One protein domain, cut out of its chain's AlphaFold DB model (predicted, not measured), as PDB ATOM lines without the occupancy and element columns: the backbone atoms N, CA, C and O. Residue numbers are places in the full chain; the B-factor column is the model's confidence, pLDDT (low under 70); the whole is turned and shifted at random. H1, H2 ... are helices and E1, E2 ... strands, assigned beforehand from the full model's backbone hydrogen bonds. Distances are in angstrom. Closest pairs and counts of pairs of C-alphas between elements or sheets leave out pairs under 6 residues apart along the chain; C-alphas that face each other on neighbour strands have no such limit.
ATOM      1  N   SER A 347      35.711 -43.706  -4.702       58.91
ATOM      2  CA  SER A 347      36.626 -44.521  -3.892       58.91
ATOM      3  C   SER A 347      37.859 -44.979  -4.704       58.91
ATOM      4  O   SER A 347      37.703 -45.306  -5.878       58.91
ATOM      5  N   PRO A 348      39.070 -45.101  -4.116       46.34
ATOM      6  CA  PRO A 348      40.289 -45.550  -4.816       46.34
ATOM      7  C   PRO A 348      40.196 -46.943  -5.462       46.34
ATOM      8  O   PRO A 348      41.018 -47.302  -6.300       46.34
ATOM      9  N   SER A 349      39.213 -47.746  -5.049       48.50
ATOM     10  CA  SER A 349      38.871 -49.054  -5.615       48.50
ATOM     11  C   SER A 349      37.921 -48.983  -6.825       48.50
ATOM     12  O   SER A 349      37.641 -50.015  -7.437       48.50
ATOM     13  N   ALA A 350      37.432 -47.794  -7.189       48.22
ATOM     14  CA  ALA A 350      36.603 -47.547  -8.364       48.22
ATOM     15  C   ALA A 350      37.461 -47.150  -9.584       48.22
ATOM     16  O   ALA A 350      38.515 -46.528  -9.469       48.22
ATOM     17  N   THR A 351      37.019 -47.545 -10.778       48.88
ATOM     18  CA  THR A 351      37.664 -47.213 -12.060       48.88
ATOM     19  C   THR A 351      37.697 -45.699 -12.300       48.88
ATOM     20  O   THR A 351      36.770 -45.000 -11.913       48.88
ATOM     21  N   GLN A 352      38.708 -45.193 -13.020       48.41
ATOM     22  CA  GLN A 352      38.874 -43.765 -13.377       48.41
ATOM     23  C   GLN A 352      37.788 -43.198 -14.328       48.41
ATOM     24  O   GLN A 352      37.929 -42.096 -14.850       48.41
ATOM     25  N   THR A 353      36.721 -43.949 -14.598       48.97
ATOM     26  CA  THR A 353      35.641 -43.581 -15.519       48.97
ATOM     27  C   THR A 353      34.447 -43.002 -14.754       48.97
ATOM     28  O   THR A 353      34.091 -43.555 -13.710       48.97
ATOM     29  N   PRO A 354      33.776 -41.954 -15.268       53.72
ATOM     30  CA  PRO A 354      32.555 -41.431 -14.656       53.72
ATOM     31  C   PRO A 354      31.493 -42.535 -14.575       53.72
ATOM     32  O   PRO A 354      31.117 -43.119 -15.588       53.72
ATOM     33  N   ARG A 355      31.033 -42.849 -13.357       72.88
ATOM     34  CA  ARG A 355      30.049 -43.912 -13.115       72.88
ATOM     35  C   ARG A 355      28.629 -43.370 -13.169       72.88
ATOM     36  O   ARG A 355      28.254 -42.508 -12.376       72.88
ATOM     37  N   ARG A 356      27.823 -43.923 -14.075       82.56
ATOM     38  CA  ARG A 356      26.364 -43.758 -14.051       82.56
ATOM     39  C   ARG A 356      25.784 -44.594 -12.914       82.56
ATOM     40  O   ARG A 356      26.343 -45.626 -12.553       82.56
ATOM     41  N   ASN A 357      24.644 -44.179 -12.374       86.44
ATOM     42  CA  ASN A 357      23.946 -44.925 -11.329       86.44
ATOM     43  C   ASN A 357      22.627 -45.472 -11.877       86.44
ATOM     44  O   ASN A 357      21.859 -44.741 -12.508       86.44
ATOM     45  N   PHE A 358      22.366 -46.751 -11.623       88.06
ATOM     46  CA  PHE A 358      21.106 -47.404 -11.951       88.06
ATOM     47  C   PHE A 358      20.540 -48.076 -10.703       88.06
ATOM     48  O   PHE A 358      21.231 -48.872 -10.078       88.06
ATOM     49  N   SER A 359      19.282 -47.794 -10.379       88.88
ATOM     50  CA  SER A 359      18.506 -48.565  -9.409       88.88
ATOM     51  C   SER A 359      17.167 -48.959 -10.013       88.88
ATOM     52  O   SER A 359      16.595 -48.242 -10.833       88.88
ATOM     53  N   LEU A 360      16.644 -50.110  -9.602       84.31
ATOM     54  CA  LEU A 360      15.290 -50.524  -9.953       84.31
ATOM     55  C   LEU A 360      14.244 -49.667  -9.218       84.31
ATOM     56  O   LEU A 360      13.191 -49.334  -9.756       84.31
ATOM     57  N   GLU A 361      14.539 -49.317  -7.975       75.06
ATOM     58  CA  GLU A 361      13.623 -48.625  -7.076       75.06
ATOM     59  C   GLU A 361      13.557 -47.125  -7.378       75.06
ATOM     60  O   GLU A 361      14.524 -46.547  -7.880       75.06
ATOM     61  N   SER A 362      12.413 -46.505  -7.063       73.81
ATOM     62  CA  SER A 362      12.269 -45.047  -7.095       73.81
ATOM     63  C   SER A 362      13.160 -44.450  -6.013       73.81
ATOM     64  O   SER A 362      13.053 -44.865  -4.862       73.81
ATOM     65  N   GLY A 363      14.050 -43.536  -6.390       83.94
ATOM     66  CA  GLY A 363      14.930 -42.826  -5.477       83.94
ATOM     67  C   GLY A 363      14.640 -41.340  -5.462       83.94
ATOM     68  O   GLY A 363      13.503 -40.910  -5.288       83.94
ATOM     69  N   VAL A 364      15.685 -40.538  -5.611       91.31
ATOM     70  CA  VAL A 364      15.586 -39.086  -5.441       91.31
ATOM     71  C   VAL A 364      15.112 -38.362  -6.702       91.31
ATOM     72  O   VAL A 364      14.723 -37.199  -6.617       91.31
ATOM     73  N   VAL A 365      15.088 -39.024  -7.865       91.75
ATOM     74  CA  VAL A 365      14.737 -38.386  -9.145       91.75
ATOM     75  C   VAL A 365      13.275 -37.937  -9.168       91.75
ATOM     76  O   VAL A 365      13.000 -36.793  -9.528       91.75
ATOM     77  N   ALA A 366      12.335 -38.794  -8.758       88.00
ATOM     78  CA  ALA A 366      10.912 -38.445  -8.755       88.00
ATOM     79  C   ALA A 366      10.563 -37.325  -7.741       88.00
ATOM     80  O   ALA A 366       9.897 -36.369  -8.144       88.00
ATOM     81  N   PRO A 367      11.044 -37.353  -6.478       91.56
ATOM     82  CA  PRO A 367      10.884 -36.238  -5.540       91.56
ATOM     83  C   PRO A 367      11.484 -34.918  -6.037       91.56
ATOM     84  O   PRO A 367      10.819 -33.886  -5.963       91.56
ATOM     85  N   LEU A 368      12.705 -34.933  -6.591       94.88
ATOM     86  CA  LEU A 368      13.335 -33.727  -7.144       94.88
ATOM     87  C   LEU A 368      12.523 -33.144  -8.303       94.88
ATOM     88  O   LEU A 368      12.333 -31.930  -8.376       94.88
ATOM     89  N   PHE A 369      12.020 -34.002  -9.194       91.12
ATOM     90  CA  PHE A 369      11.169 -33.567 -10.296       91.12
ATOM     91  C   PHE A 369       9.864 -32.947  -9.784       91.12
ATOM     92  O   PHE A 369       9.482 -31.874 -10.247       91.12
ATOM     93  N   ALA A 370       9.222 -33.562  -8.784       88.31
ATOM     94  CA  ALA A 370       8.015 -33.023  -8.162       88.31
ATOM     95  C   ALA A 370       8.257 -31.647  -7.515       88.31
ATOM     96  O   ALA A 370       7.489 -30.722  -7.758       88.31
ATOM     97  N   LEU A 371       9.339 -31.468  -6.753       92.56
ATOM     98  CA  LEU A 371       9.668 -30.165  -6.159       92.56
ATOM     99  C   LEU A 371       9.943 -29.103  -7.229       92.56
ATOM    100  O   LEU A 371       9.390 -28.007  -7.166       92.56
ATOM    101  N   ALA A 372      10.741 -29.440  -8.247       93.25
ATOM    102  CA  ALA A 372      11.076 -28.518  -9.331       93.25
ATOM    103  C   ALA A 372       9.859 -28.075 -10.150       93.25
ATOM    104  O   ALA A 372       9.835 -26.959 -10.670       93.25
ATOM    105  N   LEU A 373       8.873 -28.959 -10.286       86.94
ATOM    106  CA  LEU A 373       7.672 -28.723 -11.071       86.94
ATOM    107  C   LEU A 373       6.618 -27.907 -10.303       86.94
ATOM    108  O   LEU A 373       5.917 -27.095 -10.907       86.94
ATOM    109  N   LYS A 374       6.487 -28.134  -8.994       85.38
ATOM    110  CA  LYS A 374       5.321 -27.699  -8.209       85.38
ATOM    111  C   LYS A 374       5.581 -26.545  -7.266       85.38
ATOM    112  O   LYS A 374       4.660 -25.794  -6.966       85.38
ATOM    113  N   CYS A 375       6.802 -26.414  -6.760       88.50
ATOM    114  CA  CYS A 375       7.112 -25.326  -5.848       88.50
ATOM    115  C   CYS A 375       7.120 -23.993  -6.606       88.50
ATOM    116  O   CYS A 375       7.717 -23.885  -7.678       88.50
ATOM    117  N   SER A 376       6.462 -22.983  -6.036       87.56
ATOM    118  CA  SER A 376       6.517 -21.607  -6.560       87.56
ATOM    119  C   SER A 376       7.768 -20.856  -6.082       87.56
ATOM    120  O   SER A 376       8.168 -19.869  -6.697       87.56
ATOM    121  N   ASP A 377       8.425 -21.348  -5.027       90.00
ATOM    122  CA  ASP A 377       9.743 -20.890  -4.584       90.00
ATOM    123  C   ASP A 377      10.821 -21.237  -5.629       90.00
ATOM    124  O   ASP A 377      11.216 -22.396  -5.801       90.00
ATOM    125  N   GLU A 378      11.314 -20.217  -6.337       89.50
ATOM    126  CA  GLU A 378      12.297 -20.389  -7.413       89.50
ATOM    127  C   GLU A 378      13.644 -20.918  -6.889       89.50
ATOM    128  O   GLU A 378      14.371 -21.575  -7.642       89.50
ATOM    129  N   SER A 379      13.978 -20.692  -5.612       93.56
ATOM    130  CA  SER A 379      15.214 -21.214  -5.015       93.56
ATOM    131  C   SER A 379      15.155 -22.739  -4.874       93.56
ATOM    132  O   SER A 379      16.088 -23.437  -5.287       93.56
ATOM    133  N   VAL A 380      14.015 -23.267  -4.416       94.94
ATOM    134  CA  VAL A 380      13.720 -24.705  -4.367       94.94
ATOM    135  C   VAL A 380      13.687 -25.275  -5.774       94.94
ATOM    136  O   VAL A 380      14.378 -26.258  -6.059       94.94
ATOM    137  N   ALA A 381      12.924 -24.649  -6.675       92.25
ATOM    138  CA  ALA A 381      12.759 -25.169  -8.020       92.25
ATOM    139  C   ALA A 381      14.107 -25.241  -8.753       92.25
ATOM    140  O   ALA A 381      14.430 -26.248  -9.396       92.25
ATOM    141  N   THR A 382      14.920 -24.186  -8.662       93.12
ATOM    142  CA  THR A 382      16.238 -24.109  -9.309       93.12
ATOM    143  C   THR A 382      17.203 -25.129  -8.731       93.12
ATOM    144  O   THR A 382      17.787 -25.883  -9.511       93.12
ATOM    145  N   ARG A 383      17.307 -25.221  -7.398       96.12
ATOM    146  CA  ARG A 383      18.178 -26.196  -6.727       96.12
ATOM    147  C   ARG A 383      17.792 -27.630  -7.098       96.12
ATOM    148  O   ARG A 383      18.656 -28.395  -7.516       96.12
ATOM    149  N   ALA A 384      16.500 -27.966  -7.073       96.44
ATOM    150  CA  ALA A 384      16.008 -29.288  -7.459       96.44
ATOM    151  C   ALA A 384      16.347 -29.651  -8.920       96.44
ATOM    152  O   ALA A 384      16.867 -30.735  -9.201       96.44
ATOM    153  N   ALA A 385      16.110 -28.728  -9.860       94.62
ATOM    154  CA  ALA A 385      16.438 -28.924 -11.273       94.62
ATOM    155  C   ALA A 385      17.952 -29.047 -11.516       94.62
ATOM    156  O   ALA A 385      18.385 -29.839 -12.354       94.62
ATOM    157  N   GLN A 386      18.762 -28.294 -10.769       95.12
ATOM    158  CA  GLN A 386      20.217 -28.349 -10.866       95.12
ATOM    159  C   GLN A 386      20.748 -29.700 -10.370       95.12
ATOM    160  O   GLN A 386      21.533 -30.335 -11.076       95.12
ATOM    161  N   MET A 387      20.242 -30.197  -9.235       95.25
ATOM    162  CA  MET A 387      20.572 -31.531  -8.716       95.25
ATOM    163  C   MET A 387      20.220 -32.642  -9.717       95.25
ATOM    164  O   MET A 387      21.011 -33.564  -9.895       95.25
ATOM    165  N   LEU A 388      19.090 -32.537 -10.432       94.06
ATOM    166  CA  LEU A 388      18.751 -33.460 -11.526       94.06
ATOM    167  C   LEU A 388      19.742 -33.365 -12.694       94.06
ATOM    168  O   LEU A 388      20.235 -34.390 -13.157       94.06
ATOM    169  N   SER A 389      20.066 -32.150 -13.145       91.38
ATOM    170  CA  SER A 389      20.959 -31.928 -14.294       91.38
ATOM    171  C   SER A 389      22.394 -32.409 -14.061       91.38
ATOM    172  O   SER A 389      23.059 -32.853 -14.994       91.38
ATOM    173  N   LEU A 390      22.864 -32.366 -12.813       89.19
ATOM    174  CA  LEU A 390      24.189 -32.854 -12.421       89.19
ATOM    175  C   LEU A 390      24.206 -34.371 -12.188       89.19
ATOM    176  O   LEU A 390      25.273 -34.974 -12.086       89.19
ATOM    177  N   SER A 391      23.034 -35.005 -12.115       87.06
ATOM    178  CA  SER A 391      22.899 -36.411 -11.763       87.06
ATOM    179  C   SER A 391      22.852 -37.312 -12.996       87.06
ATOM    180  O   SER A 391      22.015 -37.148 -13.882       87.06
ATOM    181  N   GLN A 392      23.721 -38.324 -13.046       85.50
ATOM    182  CA  GLN A 392      23.727 -39.370 -14.083       85.50
ATOM    183  C   GLN A 392      22.975 -40.628 -13.608       85.50
ATOM    184  O   GLN A 392      23.446 -41.762 -13.750       85.50
ATOM    185  N   ARG A 393      21.814 -40.408 -12.975       88.62
ATOM    186  CA  ARG A 393      20.987 -41.430 -12.316       88.62
ATOM    187  C   ARG A 393      19.801 -41.866 -13.169       88.62
ATOM    188  O   ARG A 393      19.088 -41.035 -13.735       88.62
ATOM    189  N   ARG A 394      19.547 -43.175 -13.166       88.19
ATOM    190  CA  ARG A 394      18.311 -43.799 -13.643       88.19
ATOM    191  C   ARG A 394      17.710 -44.670 -12.545       88.19
ATOM    192  O   ARG A 394      18.382 -45.542 -12.006       88.19
ATOM    193  N   GLU A 395      16.448 -44.424 -12.230       88.62
ATOM    194  CA  GLU A 395      15.711 -45.006 -11.109       88.62
ATOM    195  C   GLU A 395      14.411 -45.625 -11.648       88.62
ATOM    196  O   GLU A 395      13.356 -44.986 -11.730       88.62
ATOM    197  N   GLY A 396      14.519 -46.869 -12.118       85.44
ATOM    198  CA  GLY A 396      13.487 -47.557 -12.889       85.44
ATOM    199  C   GLY A 396      13.113 -46.774 -14.148       85.44
ATOM    200  O   GLY A 396      13.908 -46.665 -15.081       85.44
ATOM    201  N   LEU A 397      11.894 -46.231 -14.154       80.81
ATOM    202  CA  LEU A 397      11.327 -45.454 -15.264       80.81
ATOM    203  C   LEU A 397      11.801 -43.992 -15.278       80.81
ATOM    204  O   LEU A 397      11.661 -43.315 -16.295       80.81
ATOM    205  N   TYR A 398      12.352 -43.499 -14.166       85.38
ATOM    206  CA  TYR A 398      12.786 -42.112 -14.032       85.38
ATOM    207  C   TYR A 398      14.255 -41.959 -14.431       85.38
ATOM    208  O   TYR A 398      15.124 -42.670 -13.936       85.38
ATOM    209  N   ASP A 399      14.550 -40.995 -15.298       86.81
ATOM    210  CA  ASP A 399      15.907 -40.674 -15.744       86.81
ATOM    211  C   ASP A 399      16.208 -39.203 -15.462       86.81
ATOM    212  O   ASP A 399      15.503 -38.323 -15.954       86.81
ATOM    213  N   ALA A 400      17.229 -38.934 -14.645       89.88
ATOM    214  CA  ALA A 400      17.489 -37.596 -14.116       89.88
ATOM    215  C   ALA A 400      17.766 -36.562 -15.219       89.88
ATOM    216  O   ALA A 400      17.233 -35.453 -15.173       89.88
ATOM    217  N   GLN A 401      18.536 -36.951 -16.241       87.75
ATOM    218  CA  GLN A 401      18.849 -36.102 -17.391       87.75
ATOM    219  C   GLN A 401      17.595 -35.800 -18.207       87.75
ATOM    220  O   GLN A 401      17.335 -34.646 -18.548       87.75
ATOM    221  N   THR A 402      16.771 -36.820 -18.450       84.94
ATOM    222  CA  THR A 402      15.470 -36.655 -19.101       84.94
ATOM    223  C   THR A 402      14.609 -35.667 -18.319       84.94
ATOM    224  O   THR A 402      14.186 -34.670 -18.899       84.94
ATOM    225  N   MET A 403      14.438 -35.860 -17.005       86.31
ATOM    226  CA  MET A 403      13.649 -34.967 -16.141       86.31
ATOM    227  C   MET A 403      14.169 -33.521 -16.142       86.31
ATOM    228  O   MET A 403      13.377 -32.581 -16.231       86.31
ATOM    229  N   ALA A 404      15.488 -33.319 -16.103       88.00
ATOM    230  CA  ALA A 404      16.099 -31.992 -16.184       88.00
ATOM    231  C   ALA A 404      15.827 -31.299 -17.534       88.00
ATOM    232  O   ALA A 404      15.546 -30.093 -17.568       88.00
ATOM    233  N   MET A 405      15.857 -32.050 -18.641       83.25
ATOM    234  CA  MET A 405      15.483 -31.530 -19.961       83.25
ATOM    235  C   MET A 405      14.015 -31.091 -19.988       83.25
ATOM    236  O   MET A 405      13.739 -29.976 -20.435       83.25
ATOM    237  N   ILE A 406      13.093 -31.898 -19.438       80.88
ATOM    238  CA  ILE A 406      11.664 -31.541 -19.329       80.88
ATOM    239  C   ILE A 406      11.502 -30.207 -18.590       80.88
ATOM    240  O   ILE A 406      10.896 -29.272 -19.112       80.88
ATOM    241  N   LEU A 407      12.099 -30.085 -17.400       86.31
ATOM    242  CA  LEU A 407      12.023 -28.870 -16.579       86.31
ATOM    243  C   LEU A 407      12.591 -27.647 -17.308       86.31
ATOM    244  O   LEU A 407      12.020 -26.560 -17.238       86.31
ATOM    245  N   THR A 408      13.684 -27.822 -18.052       84.06
ATOM    246  CA  THR A 408      14.290 -26.750 -18.855       84.06
ATOM    247  C   THR A 408      13.353 -26.281 -19.969       84.06
ATOM    248  O   THR A 408      13.231 -25.077 -20.207       84.06
ATOM    249  N   HIS A 409      12.672 -27.208 -20.647       79.25
ATOM    250  CA  HIS A 409      11.672 -26.871 -21.660       79.25
ATOM    251  C   HIS A 409      10.470 -26.133 -21.055       79.25
ATOM    252  O   HIS A 409      10.061 -25.106 -21.600       79.25
ATOM    253  N   LEU A 410       9.967 -26.588 -19.904       78.19
ATOM    254  CA  LEU A 410       8.856 -25.942 -19.197       78.19
ATOM    255  C   LEU A 410       9.213 -24.528 -18.718       78.19
ATOM    256  O   LEU A 410       8.438 -23.598 -18.935       78.19
ATOM    257  N   ARG A 411      10.416 -24.327 -18.158       83.31
ATOM    258  CA  ARG A 411      10.913 -22.987 -17.782       83.31
ATOM    259  C   ARG A 411      10.963 -22.041 -18.971       83.31
ATOM    260  O   ARG A 411      10.436 -20.938 -18.896       83.31
ATOM    261  N   LYS A 412      11.520 -22.492 -20.103       78.75
ATOM    262  CA  LYS A 412      11.554 -21.694 -21.339       78.75
ATOM    263  C   LYS A 412      10.151 -21.315 -21.819       78.75
ATOM    264  O   LYS A 412       9.984 -20.216 -22.342       78.75
ATOM    265  N   SER A 413       9.165 -22.200 -21.660       73.75
ATOM    266  CA  SER A 413       7.765 -21.915 -21.999       73.75
ATOM    267  C   SER A 413       7.171 -20.839 -21.086       73.75
ATOM    268  O   SER A 413       6.711 -19.810 -21.579       73.75
ATOM    269  N   ARG A 414       7.288 -21.013 -19.761       79.62
ATOM    270  CA  ARG A 414       6.869 -20.030 -18.747       79.62
ATOM    271  C   ARG A 414       7.477 -18.651 -19.002       79.62
ATOM    272  O   ARG A 414       6.772 -17.645 -18.984       79.62
ATOM    273  N   ASP A 415       8.784 -18.594 -19.239       78.00
ATOM    274  CA  ASP A 415       9.503 -17.326 -19.373       78.00
ATOM    275  C   ASP A 415       9.128 -16.592 -20.675       78.00
ATOM    276  O   ASP A 415       9.114 -15.362 -20.707       78.00
ATOM    277  N   ARG A 416       8.768 -17.325 -21.743       72.12
ATOM    278  CA  ARG A 416       8.189 -16.744 -22.969       72.12
ATOM    279  C   ARG A 416       6.807 -16.143 -22.707       72.12
ATOM    280  O   ARG A 416       6.569 -15.014 -23.119       72.12
ATOM    281  N   GLU A 417       5.933 -16.852 -21.992       67.56
ATOM    282  CA  GLU A 417       4.605 -16.342 -21.615       67.56
ATOM    283  C   GLU A 417       4.696 -15.098 -20.723       67.56
ATOM    284  O   GLU A 417       3.956 -14.136 -20.931       67.56
ATOM    285  N   LYS A 418       5.629 -15.083 -19.761       67.44
ATOM    286  CA  LYS A 418       5.875 -13.915 -18.904       67.44
ATOM    287  C   LYS A 418       6.327 -12.693 -19.704       67.44
ATOM    288  O   LYS A 418       5.841 -11.604 -19.427       67.44
ATOM    289  N   LYS A 419       7.211 -12.858 -20.697       65.06
ATOM    290  CA  LYS A 419       7.650 -11.747 -21.566       65.06
ATOM    291  C   LYS A 419       6.493 -11.153 -22.366       65.06
ATOM    292  O   LYS A 419       6.323  -9.944 -22.353       65.06
ATOM    293  N   VAL A 420       5.653 -12.003 -22.963       62.78
ATOM    294  CA  VAL A 420       4.455 -11.556 -23.696       62.78
ATOM    295  C   VAL A 420       3.484 -10.808 -22.773       62.78
ATOM    296  O   VAL A 420       2.962  -9.765 -23.152       62.78
ATOM    297  N   LYS A 421       3.264 -11.295 -21.543       60.94
ATOM    298  CA  LYS A 421       2.389 -10.619 -20.568       60.94
ATOM    299  C   LYS A 421       2.969  -9.300 -20.049       60.94
ATOM    300  O   LYS A 421       2.225  -8.337 -19.945       60.94
ATOM    301  N   ALA A 422       4.273  -9.232 -19.783       59.78
ATOM    302  CA  ALA A 422       4.939  -8.008 -19.327       59.78
ATOM    303  C   ALA A 422       4.963  -6.897 -20.397       59.78
ATOM    304  O   ALA A 422       5.006  -5.718 -20.055       59.78
ATOM    305  N   GLU A 423       4.915  -7.259 -21.685       55.66
ATOM    306  CA  GLU A 423       4.773  -6.311 -22.802       55.66
ATOM    307  C   GLU A 423       3.336  -5.766 -22.949       55.66
ATOM    308  O   GLU A 423       3.147  -4.697 -23.528       55.66
ATOM    309  N   LEU A 424       2.330  -6.470 -22.414       52.47
ATOM    310  CA  LEU A 424       0.901  -6.130 -22.515       52.47
ATOM    311  C   LEU A 424       0.333  -5.464 -21.252       52.47
ATOM    312  O   LEU A 424      -0.548  -4.613 -21.348       52.47
ATOM    313  N   GLU A 425       0.820  -5.838 -20.071       49.38
ATOM    314  CA  GLU A 425       0.309  -5.393 -18.775       49.38
ATOM    315  C   GLU A 425       1.501  -4.965 -17.908       49.38
ATOM    316  O   GLU A 425       2.364  -5.775 -17.575       49.38
ATOM    317  N   SER A 426       1.586  -3.680 -17.547       38.56
ATOM    318  CA  SER A 426       2.694  -3.099 -16.771       38.56
ATOM    319  C   SER A 426       2.671  -3.526 -15.288       38.56
ATOM    320  O   SER A 426       2.547  -2.689 -14.391       38.56
ATOM    321  N   SER A 427       2.736  -4.829 -15.011       43.09
ATOM    322  CA  SER A 427       2.752  -5.408 -13.666       43.09
ATOM    323  C   SER A 427       3.662  -6.640 -13.613       43.09
ATOM    324  O   SER A 427       3.586  -7.523 -14.467       43.09
ATOM    325  N   GLU A 428       4.530  -6.712 -12.599       42.72
ATOM    326  CA  GLU A 428       5.333  -7.904 -12.310       42.72
ATOM    327  C   GLU A 428       4.422  -9.052 -11.848       42.72
ATOM    328  O   GLU A 428       3.985  -9.112 -10.699       42.72
ATOM    329  N   ALA A 429       4.132  -9.991 -12.751       48.25
ATOM    330  CA  ALA A 429       3.410 -11.210 -12.411       48.25
ATOM    331  C   ALA A 429       4.252 -12.102 -11.475       48.25
ATOM    332  O   ALA A 429       5.386 -12.471 -11.803       48.25
ATOM    333  N   ALA A 430       3.673 -12.491 -10.333       52.69
ATOM    334  CA  ALA A 430       4.276 -13.417  -9.374       52.69
ATOM    335  C   ALA A 430       4.745 -14.722 -10.052       52.69
ATOM    336  O   ALA A 430       4.134 -15.212 -11.005       52.69
ATOM    337  N   THR A 431       5.853 -15.299  -9.574       58.81
ATOM    338  CA  THR A 431       6.387 -16.550 -10.130       58.81
ATOM    339  C   THR A 431       5.516 -17.733  -9.732       58.81
ATOM    340  O   THR A 431       5.560 -18.193  -8.601       58.81
ATOM    341  N   SER A 432       4.720 -18.219 -10.682       68.31
ATOM    342  CA  SER A 432       3.923 -19.436 -10.555       68.31
ATOM    343  C   SER A 432       4.750 -20.695 -10.829       68.31
ATOM    344  O   SER A 432       5.682 -20.694 -11.645       68.31
ATOM    345  N   ALA A 433       4.376 -21.784 -10.154       77.81
ATOM    346  CA  ALA A 433       4.929 -23.119 -10.359       77.81
ATOM    347  C   ALA A 433       4.868 -23.571 -11.830       77.81
ATOM    348  O   ALA A 433       3.945 -23.224 -12.571       77.81
ATOM    349  N   LEU A 434       5.837 -24.391 -12.255       73.81
ATOM    350  CA  LEU A 434       5.930 -24.884 -13.637       73.81
ATOM    351  C   LEU A 434       4.756 -25.782 -14.037       73.81
ATOM    352  O   LEU A 434       4.449 -25.862 -15.226       73.81
ATOM    353  N   GLU A 435       4.076 -26.410 -13.076       68.44
ATOM    354  CA  GLU A 435       2.887 -27.229 -13.335       68.44
ATOM    355  C   GLU A 435       1.751 -26.463 -14.033       68.44
ATOM    356  O   GLU A 435       0.942 -27.070 -14.732       68.44
ATOM    357  N   TYR A 436       1.725 -25.133 -13.906       64.81
ATOM    358  CA  TYR A 436       0.739 -24.267 -14.556       64.81
ATOM    359  C   TYR A 436       1.120 -23.842 -15.983       64.81
ATOM    360  O   TYR A 436       0.292 -23.264 -16.682       64.81
ATOM    361  N   HIS A 437       2.349 -24.134 -16.427       60.00
ATOM    362  CA  HIS A 437       2.906 -23.708 -17.722       60.00
ATOM    363  C   HIS A 437       3.198 -24.881 -18.658       60.00
ATOM    364  O   HIS A 437       4.051 -24.797 -19.545       60.00
TER     365      HIS A 437
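What this domain is: This is residues 347 to 437 of the 843 residues of the protein "F-box domain-containing protein" of Gibberella zeae (UniProt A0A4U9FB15). A long helix, H3, packs with its residues 400 to 407 on the helical hairpin H1 and H2, making a three-helix bundle, up and down, each helix running against the one before. A small parallel pair of strands, E1 and E2, lies near the first residues of H3; past the last residues of H3 the backbone folds back to the short H4, while residues 347 to 353 and residues 422 to 427, of which 422 to 424 belong to H3, stick out. The 91 printed residues hold E1, H1, H2, E2, H3 and H4 in that order, mostly helix. The whole is loose, radius of gyration of the C-alphas 16.5 A, spanning 59 by 25 by 18 A.

Where its parts are: E1, residues 357 to 359, 6.8 A long, begins at C-alpha (23.946, -44.925, -11.329). H1 is residues 365 to 374, 14.3 A; H2, 378 to 390, 17.9 A; E2, 393 to 395, 6.5 A; H3, 400 to 424, 36.5 A. H4, 434 to 437, 5.2 A, ends at C-alpha (2.906, -23.708, -17.722).

How they stand to each other: H1 and H2 touch at Ala 372 and Ala 381, closest C-alphas 4.0 A apart, a shallow tilt of 30 degrees, opposite ways. H3 touches H1 at Val 365 and Ala 400, 5.7 A between closest C-alphas. H4 touches H3, closest C-alphas Arg 414 and His 437, 5.5 A. E1 and E2 are parallel, with N 359 and O 394 within hydrogen-bond range at 2.9 A; E1, H1 H2, E2 form a strand-helix-strand unit, parallel strands joined through helices, its crossover right-handed. Every O i to N i+4 pair is within range in H1, H2 and H3; H4 is too short for one.

The domain as a whole: C-alphas 349 and 424, the farthest apart, are 59.7 A apart. The printed part has no cut and no long link. Mean pLDDT of the printed part is 77.2, under 70 at residues 347 to 354, 417 to 432 and 435 to 437.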